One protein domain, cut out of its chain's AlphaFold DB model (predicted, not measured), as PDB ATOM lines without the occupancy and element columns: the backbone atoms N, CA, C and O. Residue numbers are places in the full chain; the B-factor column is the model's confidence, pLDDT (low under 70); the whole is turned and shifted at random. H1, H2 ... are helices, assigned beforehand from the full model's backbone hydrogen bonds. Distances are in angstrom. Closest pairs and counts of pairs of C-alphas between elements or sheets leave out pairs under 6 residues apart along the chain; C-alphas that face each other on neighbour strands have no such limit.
ATOM      1  N   THR A   6     199.447 263.716 220.567       53.25
ATOM      2  CA  THR A   6     199.724 262.459 221.284       53.25
ATOM      3  C   THR A   6     198.575 261.451 221.218       53.25
ATOM      4  O   THR A   6     198.825 260.255 221.217       53.25
ATOM      5  N   THR A   7     197.320 261.889 221.129       53.84
ATOM      6  CA  THR A   7     196.174 260.960 221.158       53.84
ATOM      7  C   THR A   7     195.969 260.234 219.827       53.84
ATOM      8  O   THR A   7     195.591 259.070 219.823       53.84
ATOM      9  N   THR A   8     196.272 260.877 218.695       56.53
ATOM     10  CA  THR A   8     196.058 260.283 217.364       56.53
ATOM     11  C   THR A   8     197.077 259.193 217.032       56.53
ATOM     12  O   THR A   8     196.706 258.180 216.453       56.53
ATOM     13  N   VAL A   9     198.343 259.348 217.446       58.91
ATOM     14  CA  VAL A   9     199.374 258.307 217.233       58.91
ATOM     15  C   VAL A   9     199.120 257.044 218.059       58.91
ATOM     16  O   VAL A   9     199.381 255.950 217.576       58.91
ATOM     17  N   ILE A  10     198.577 257.170 219.275       60.66
ATOM     18  CA  ILE A  10     198.308 256.007 220.138       60.66
ATOM     19  C   ILE A  10     197.201 255.120 219.540       60.66
ATOM     20  O   ILE A  10     197.306 253.893 219.579       60.66
ATOM     21  N   ASP A  11     196.163 255.730 218.960       69.56
ATOM     22  CA  ASP A  11     195.057 255.002 218.323       69.56
ATOM     23  C   ASP A  11     195.502 254.274 217.046       69.56
ATOM     24  O   ASP A  11     195.142 253.112 216.822       69.56
ATOM     25  N   ASP A  12     196.330 254.921 216.223       78.00
ATOM     26  CA  ASP A  12     196.874 254.300 215.016       78.00
ATOM     27  C   ASP A  12     197.834 253.151 215.351       78.00
ATOM     28  O   ASP A  12     197.802 252.112 214.688       78.00
ATOM     29  N   ASP A  13     198.640 253.269 216.404       80.44
ATOM     30  CA  ASP A  13     199.541 252.196 216.829       80.44
ATOM     31  C   ASP A  13     198.781 250.951 217.297       80.44
ATOM     32  O   ASP A  13     199.167 249.825 216.970       80.44
ATOM     33  N   ALA A  14     197.678 251.123 218.026       79.81
ATOM     34  CA  ALA A  14     196.818 250.010 218.421       79.81
ATOM     35  C   ALA A  14     196.123 249.376 217.206       79.81
ATOM     36  O   ALA A  14     196.123 248.153 217.054       79.81
ATOM     37  N   LYS A  15     195.589 250.201 216.298       84.50
ATOM     38  CA  LYS A  15     194.904 249.748 215.080       84.50
ATOM     39  C   LYS A  15     195.827 248.989 214.127       84.50
ATOM     40  O   LYS A  15     195.421 247.984 213.548       84.50
ATOM     41  N   ASN A  16     197.059 249.463 213.965       82.50
ATOM     42  CA  ASN A  16     198.057 248.859 213.082       82.50
ATOM     43  C   ASN A  16     198.847 247.724 213.764       82.50
ATOM     44  O   ASN A  16     199.660 247.062 213.122       82.50
ATOM     45  N   GLY A  17     198.597 247.465 215.054       79.31
ATOM     46  CA  GLY A  17     199.219 246.374 215.805       79.31
ATOM     47  C   GLY A  17     200.653 246.648 216.266       79.31
ATOM     48  O   GLY A  17     201.357 245.697 216.619       79.31
ATOM     49  N   PHE A  18     201.075 247.916 216.279       84.19
ATOM     50  CA  PHE A  18     202.314 248.373 216.917       84.19
ATOM     51  C   PHE A  18     202.198 248.396 218.444       84.19
ATOM     52  O   PHE A  18     203.201 248.221 219.131       84.19
ATOM     53  N   SER A  19     200.982 248.518 218.982       83.88
ATOM     54  CA  SER A  19     200.697 248.324 220.406       83.88
ATOM     55  C   SER A  19     200.000 246.986 220.640       83.88
ATOM     56  O   SER A  19     198.870 246.770 220.209       83.88
ATOM     57  N   ARG A  20     200.684 246.074 221.340       81.44
ATOM     58  CA  ARG A  20     200.173 244.744 221.701       81.44
ATOM     59  C   ARG A  20     200.233 244.542 223.217       81.44
ATOM     60  O   ARG A  20     201.301 244.761 223.788       81.44
ATOM     61  N   PRO A  21     199.150 244.093 223.882       82.56
ATOM     62  CA  PRO A  21     199.143 243.876 225.330       82.56
ATOM     63  C   PRO A  21     200.228 242.910 225.813       82.56
ATOM     64  O   PRO A  21     200.640 242.982 226.964       82.56
ATOM     65  N   GLU A  22     200.655 241.973 224.978       83.06
ATOM     66  CA  GLU A  22     201.709 240.992 225.238       83.06
ATOM     67  C   GLU A  22     203.138 241.527 225.036       83.06
ATOM     68  O   GLU A  22     204.099 240.892 225.480       83.06
ATOM     69  N   MET A  23     203.298 242.693 224.404       80.94
ATOM     70  CA  MET A  23     204.603 243.286 224.111       80.94
ATOM     71  C   MET A  23     205.349 243.612 225.417       80.94
ATOM     72  O   MET A  23     204.751 244.064 226.391       80.94
ATOM     73  N   TYR A  24     206.656 243.341 225.454       79.56
ATOM     74  CA  TYR A  24     207.546 243.558 226.612       79.56
ATOM     75  C   TYR A  24     207.252 242.735 227.881       79.56
ATOM     76  O   TYR A  24     207.937 242.913 228.886       79.56
ATOM     77  N   LYS A  25     206.281 241.811 227.862       86.75
ATOM     78  CA  LYS A  25     205.988 240.941 229.019       86.75
ATOM     79  C   LYS A  25     206.906 239.726 229.128       86.75
ATOM     80  O   LYS A  25     207.113 239.215 230.223       86.75
ATOM     81  N   GLN A  26     207.421 239.240 228.002       83.06
ATOM     82  CA  GLN A  26     208.295 238.068 227.939       83.06
ATOM     83  C   GLN A  26     209.700 238.481 227.500       83.06
ATOM     84  O   GLN A  26     209.856 239.313 226.606       83.06
ATOM     85  N   ASN A  27     210.725 237.888 228.118       85.00
ATOM     86  CA  ASN A  27     212.102 238.077 227.681       85.00
ATOM     87  C   ASN A  27     212.369 237.208 226.444       85.00
ATOM     88  O   ASN A  27     212.611 236.010 226.564       85.00
ATOM     89  N   LEU A  28     212.293 237.825 225.265       83.06
ATOM     90  CA  LEU A  28     212.561 237.178 223.975       83.06
ATOM     91  C   LEU A  28     214.041 237.267 223.564       83.06
ATOM     92  O   LEU A  28     214.439 236.720 222.534       83.06
ATOM     93  N   ALA A  29     214.873 237.980 224.330       82.19
ATOM     94  CA  ALA A  29     216.286 238.106 224.006       82.19
ATOM     95  C   ALA A  29     216.969 236.736 224.138       82.19
ATOM     96  O   ALA A  29     216.928 236.107 225.193       82.19
ATOM     97  N   GLY A  30     217.587 236.271 223.051       81.44
ATOM     98  CA  GLY A  30     218.293 234.987 223.014       81.44
ATOM     99  C   GLY A  30     217.399 233.746 222.911       81.44
ATOM    100  O   GLY A  30     217.929 232.641 222.938       81.44
ATOM    101  N   THR A  31     216.074 233.887 222.770       83.12
ATOM    102  CA  THR A  31     215.172 232.732 222.575       83.12
ATOM    103  C   THR A  31     215.034 232.316 221.111       83.12
ATOM    104  O   THR A  31     214.511 231.245 220.821       83.12
ATOM    105  N   VAL A  32     215.449 233.176 220.179       80.31
ATOM    106  CA  VAL A  32     215.460 232.876 218.745       80.31
ATOM    107  C   VAL A  32     216.738 232.117 218.413       80.31
ATOM    108  O   VAL A  32     217.836 232.650 218.567       80.31
ATOM    109  N   GLU A  33     216.587 230.885 217.930       77.88
ATOM    110  CA  GLU A  33     217.674 230.170 217.263       77.88
ATOM    111  C   GLU A  33     218.105 230.946 216.012       77.88
ATOM    112  O   GLU A  33     217.266 231.476 215.275       77.88
ATOM    113  N   SER A  34     219.415 231.037 215.768       69.50
ATOM    114  CA  SER A  34     219.928 231.710 214.579       69.50
ATOM    115  C   SER A  34     219.426 231.012 213.320       69.50
ATOM    116  O   SER A  34     219.576 229.804 213.139       69.50
ATOM    117  N   TYR A  35     218.853 231.792 212.407       69.56
ATOM    118  CA  TYR A  35     218.613 231.307 211.058       69.56
ATOM    119  C   TYR A  35     219.942 231.333 210.302       69.56
ATOM    120  O   TYR A  35     220.355 232.369 209.795       69.56
ATOM    121  N   ASP A  36     220.621 230.189 210.225       70.00
ATOM    122  CA  ASP A  36     221.934 230.111 209.566       70.00
ATOM    123  C   ASP A  36     221.856 230.380 208.054       70.00
ATOM    124  O   ASP A  36     222.835 230.785 207.425       70.00
ATOM    125  N   ARG A  37     220.696 230.115 207.436       77.12
ATOM    126  CA  ARG A  37     220.488 230.251 205.990       77.12
ATOM    127  C   ARG A  37     219.113 230.799 205.655       77.12
ATOM    128  O   ARG A  37     218.094 230.273 206.100       77.12
ATOM    129  N   HIS A  38     219.111 231.775 204.756       81.50
ATOM    130  CA  HIS A  38     217.914 232.335 204.149       81.50
ATOM    131  C   HIS A  38     217.857 231.953 202.669       81.50
ATOM    132  O   HIS A  38     218.845 232.076 201.948       81.50
ATOM    133  N   VAL A  39     216.692 231.489 202.218       79.25
ATOM    134  CA  VAL A  39     216.422 231.175 200.811       79.25
ATOM    135  C   VAL A  39     215.267 232.052 200.356       79.25
ATOM    136  O   VAL A  39     214.206 232.054 200.977       79.25
ATOM    137  N   PHE A  40     215.470 232.779 199.262       82.94
ATOM    138  CA  PHE A  40     214.418 233.549 198.612       82.94
ATOM    139  C   PHE A  40     213.870 232.735 197.445       82.94
ATOM    140  O   PHE A  40     214.616 232.328 196.555       82.94
ATOM    141  N   LEU A  41     212.564 232.482 197.465       81.50
ATOM    142  CA  LEU A  41     211.865 231.760 196.411       81.50
ATOM    143  C   LEU A  41     210.951 232.732 195.667       81.50
ATOM    144  O   LEU A  41     210.073 233.341 196.269       81.50
ATOM    145  N   CYS A  42     211.107 232.834 194.352       85.88
ATOM    146  CA  CYS A  42     210.108 233.482 193.510       85.88
ATOM    147  C   CYS A  42     208.970 232.487 193.262       85.88
ATOM    148  O   CYS A  42     209.097 231.588 192.434       85.88
ATOM    149  N   TYR A  43     207.873 232.622 194.003       84.12
ATOM    150  CA  TYR A  43     206.714 231.740 193.902       84.12
ATOM    151  C   TYR A  43     205.436 232.554 193.715       84.12
ATOM    152  O   TYR A  43     205.039 233.287 194.621       84.12
ATOM    153  N   LYS A  44     204.803 232.395 192.543       86.69
ATOM    154  CA  LYS A  44     203.532 233.031 192.148       86.69
ATOM    155  C   LYS A  44     203.480 234.521 192.541       86.69
ATOM    156  O   LYS A  44     204.484 235.223 192.442       86.69
ATOM    157  N   ASN A  45     202.304 235.016 192.923       85.69
ATOM    158  CA  ASN A  45     202.123 236.339 193.509       85.69
ATOM    159  C   ASN A  45     202.069 236.239 195.044       85.69
ATOM    160  O   ASN A  45     201.883 235.160 195.607       85.69
ATOM    161  N   HIS A  46     202.176 237.379 195.727       82.94
ATOM    162  CA  HIS A  46     202.133 237.435 197.192       82.94
ATOM    163  C   HIS A  46     200.803 236.939 197.793       82.94
ATOM    164  O   HIS A  46     200.775 236.528 198.947       82.94
ATOM    165  N   GLN A  47     199.702 236.960 197.034       84.50
ATOM    166  CA  GLN A  47     198.383 236.510 197.499       84.50
ATOM    167  C   GLN A  47     198.301 234.981 197.593       84.50
ATOM    168  O   GLN A  47     197.482 234.455 198.337       84.50
ATOM    169  N   ASN A  48     199.153 234.263 196.854       83.38
ATOM    170  CA  ASN A  48     199.226 232.805 196.885       83.38
ATOM    171  C   ASN A  48     200.212 232.263 197.927       83.38
ATOM    172  O   ASN A  48     200.392 231.046 198.006       83.38
ATOM    173  N   TRP A  49     200.884 233.130 198.688       82.06
ATOM    174  CA  TRP A  49     201.810 232.679 199.717       82.06
ATOM    175  C   TRP A  49     201.044 232.152 200.931       82.06
ATOM    176  O   TRP A  49     200.288 232.903 201.551       82.06
ATOM    177  N   PRO A  50     201.239 230.876 201.306       81.56
ATOM    178  CA  PRO A  50     200.640 230.350 202.518       81.56
ATOM    179  C   PRO A  50     201.271 231.039 203.741       81.56
ATOM    180  O   PRO A  50     202.480 231.298 203.736       81.56
ATOM    181  N   PRO A  51     200.515 231.248 204.835       81.94
ATOM    182  CA  PRO A  51     201.057 231.815 206.073       81.94
ATOM    183  C   PRO A  51     202.245 231.016 206.623       81.94
ATOM    184  O   PRO A  51     203.148 231.570 207.247       81.94
ATOM    185  N   ARG A  52     202.255 229.697 206.374       83.88
ATOM    186  CA  ARG A  52     203.352 228.796 206.723       83.88
ATOM    187  C   ARG A  52     203.754 227.935 205.529       83.88
ATOM    188  O   ARG A  52     203.159 226.894 205.269       83.88
ATOM    189  N   VAL A  53     204.824 228.347 204.858       79.69
ATOM    190  CA  VAL A  53     205.403 227.696 203.666       79.69
ATOM    191  C   VAL A  53     205.670 226.206 203.879       79.69
ATOM    192  O   VAL A  53     205.282 225.372 203.067       79.69
ATOM    193  N   GLU A  54     206.278 225.854 205.012       79.69
ATOM    194  CA  GLU A  54     206.683 224.476 205.322       79.69
ATOM    195  C   GLU A  54     205.509 223.525 205.593       79.69
ATOM    196  O   GLU A  54     205.672 222.307 205.574       79.69
ATOM    197  N   ALA A  55     204.335 224.083 205.886       78.69
ATOM    198  CA  ALA A  55     203.119 223.343 206.200       78.69
ATOM    199  C   ALA A  55     202.031 223.562 205.141       78.69
ATOM    200  O   ALA A  55     200.864 223.285 205.407       78.69
ATOM    201  N   SER A  56     202.397 224.070 203.959       79.44
ATOM    202  CA  SER A  56     201.433 224.323 202.892       79.44
ATOM    203  C   SER A  56     200.749 223.023 202.461       79.44
ATOM    204  O   SER A  56     201.418 222.029 202.169       79.44
ATOM    205  N   ASN A  57     199.416 223.050 202.442       76.19
ATOM    206  CA  ASN A  57     198.574 221.987 201.890       76.19
ATOM    207  C   ASN A  57     197.993 222.371 200.517       76.19
ATOM    208  O   ASN A  57     197.521 221.492 199.804       76.19
ATOM    209  N   ASP A  58     198.039 223.658 200.155       74.69
ATOM    210  CA  ASP A  58     197.445 224.186 198.921       74.69
ATOM    211  C   ASP A  58     198.330 223.938 197.697       74.69
ATOM    212  O   ASP A  58     197.830 223.673 196.606       74.69
ATOM    213  N   ASP A  59     199.654 224.021 197.865       77.12
ATOM    214  CA  ASP A  59     200.619 223.737 196.806       77.12
ATOM    215  C   ASP A  59     201.806 222.945 197.377       77.12
ATOM    216  O   ASP A  59     202.405 223.360 198.377       77.12
ATOM    217  N   PRO A  60     202.171 221.800 196.772       82.50
ATOM    218  CA  PRO A  60     203.287 220.997 197.245       82.50
ATOM    219  C   PRO A  60     204.645 221.674 197.035       82.50
ATOM    220  O   PRO A  60     205.564 221.391 197.799       82.50
ATOM    221  N   LEU A  61     204.804 222.567 196.049       86.19
ATOM    222  CA  LEU A  61     206.115 223.091 195.655       86.19
ATOM    223  C   LEU A  61     206.848 223.809 196.803       86.19
ATOM    224  O   LEU A  61     207.995 223.438 197.079       86.19
ATOM    225  N   PRO A  62     206.248 224.785 197.518       85.56
ATOM    226  CA  PRO A  62     206.961 225.494 198.577       85.56
ATOM    227  C   PRO A  62     207.348 224.564 199.736       85.56
ATOM    228  O   PRO A  62     208.449 224.664 200.282       85.56
ATOM    229  N   LYS A  63     206.480 223.596 200.057       86.81
ATOM    230  CA  LYS A  63     206.735 222.574 201.076       86.81
ATOM    231  C   LYS A  63     207.856 221.620 200.660       86.81
ATOM    232  O   LYS A  63     208.781 221.406 201.438       86.81
ATOM    233  N   SER A  64     207.819 221.093 199.437       88.75
ATOM    234  CA  SER A  64     208.844 220.192 198.897       88.75
ATOM    235  C   SER A  64     210.220 220.849 198.860       88.75
ATOM    236  O   SER A  64     211.205 220.223 199.253       88.75
ATOM    237  N   ILE A  65     210.292 222.120 198.455       88.50
ATOM    238  CA  ILE A  65     211.535 222.897 198.477       88.50
ATOM    239  C   ILE A  65     212.045 223.043 199.915       88.50
ATOM    240  O   ILE A  65     213.207 222.731 200.183       88.50
ATOM    241  N   ALA A  66     211.185 223.445 200.858       87.44
ATOM    242  CA  ALA A  66     211.563 223.560 202.265       87.44
ATOM    243  C   ALA A  66     212.083 222.227 202.838       87.44
ATOM    244  O   ALA A  66     213.117 222.200 203.505       87.44
ATOM    245  N   THR A  67     211.418 221.106 202.539       88.44
ATOM    246  CA  THR A  67     211.857 219.766 202.961       88.44
ATOM    247  C   THR A  67     213.208 219.389 202.353       88.44
ATOM    248  O   THR A  67     214.089 218.924 203.079       88.44
ATOM    249  N   ALA A  68     213.409 219.625 201.055       89.94
ATOM    250  CA  ALA A  68     214.662 219.309 200.373       89.94
ATOM    251  C   ALA A  68     215.848 220.106 200.943       89.94
ATOM    252  O   ALA A  68     216.915 219.539 201.187       89.94
ATOM    253  N   PHE A  69     215.658 221.400 201.219       87.88
ATOM    254  CA  PHE A  69     216.692 222.235 201.834       87.88
ATOM    255  C   PHE A  69     217.005 221.820 203.273       87.88
ATOM    256  O   PHE A  69     218.174 221.781 203.653       87.88
ATOM    257  N   LYS A  70     215.992 221.448 204.065       85.75
ATOM    258  CA  LYS A  70     216.203 220.927 205.424       85.75
ATOM    259  C   LYS A  70     216.996 219.624 205.432       85.75
ATOM    260  O   LYS A  70     217.892 219.476 206.260       85.75
ATOM    261  N   ALA A  71     216.698 218.709 204.510       89.12
ATOM    262  CA  ALA A  71     217.403 217.434 204.395       89.12
ATOM    263  C   ALA A  71     218.883 217.617 204.022       89.12
ATOM    264  O   ALA A  71     219.742 216.903 204.526       89.12
ATOM    265  N   ARG A  72     219.185 218.616 203.184       87.44
ATOM    266  CA  ARG A  72     220.530 218.890 202.652       87.44
ATOM    267  C   ARG A  72     221.254 220.028 203.360       87.44
ATOM    268  O   ARG A  72     222.221 220.583 202.842       87.44
ATOM    269  N   LYS A  73     220.792 220.408 204.551       82.88
ATOM    270  CA  LYS A  73     221.330 221.563 205.273       82.88
ATOM    271  C   LYS A  73     222.841 221.418 205.532       82.88
ATOM    272  O   LYS A  73     223.561 222.402 205.518       82.88
TER     273      LYS A  73
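This is residues 6 to 73 of the 82 residues of an uncharacterized protein of Trifolium pratense (UniProt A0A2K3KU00). This is a piece with little regular structure, in which two short helices, H1 and H2, lie at opposite ends of a long, winding link. The link arches away from H1 through residues 20 to 35, which stand free, and then loops close to H2 before entering it. The printed part has 68 residues, with two named helices in the order H1, H2 and no named strand; the class is all helix, with only 22 residues in named elements. It is extended, with a radius of gyration of the C-alphas of 17.7 A and spans of 50 by 31 by 19 A.

H1 is residues 6 to 15, 14.9 A long, from C-alpha 6 at (199.724, 262.459, 221.284). H2 is residues 60 to 71, 16.2 A long, ending at C-alpha 71 at (217.403, 217.434, 204.395).

H1 and H2 are apart. Every O i to N i+4 pair is within hydrogen-bond range in H2, and 5 of 6 in H1.

The C-alphas of Thr 7 and Arg 72, the two farthest apart, are 52.0 A apart. The link from H1 to H2, 44 residues, is long. The printed part has no cut. In this model pLDDT is under 70 at residues 6 to 11 and 34 to 35.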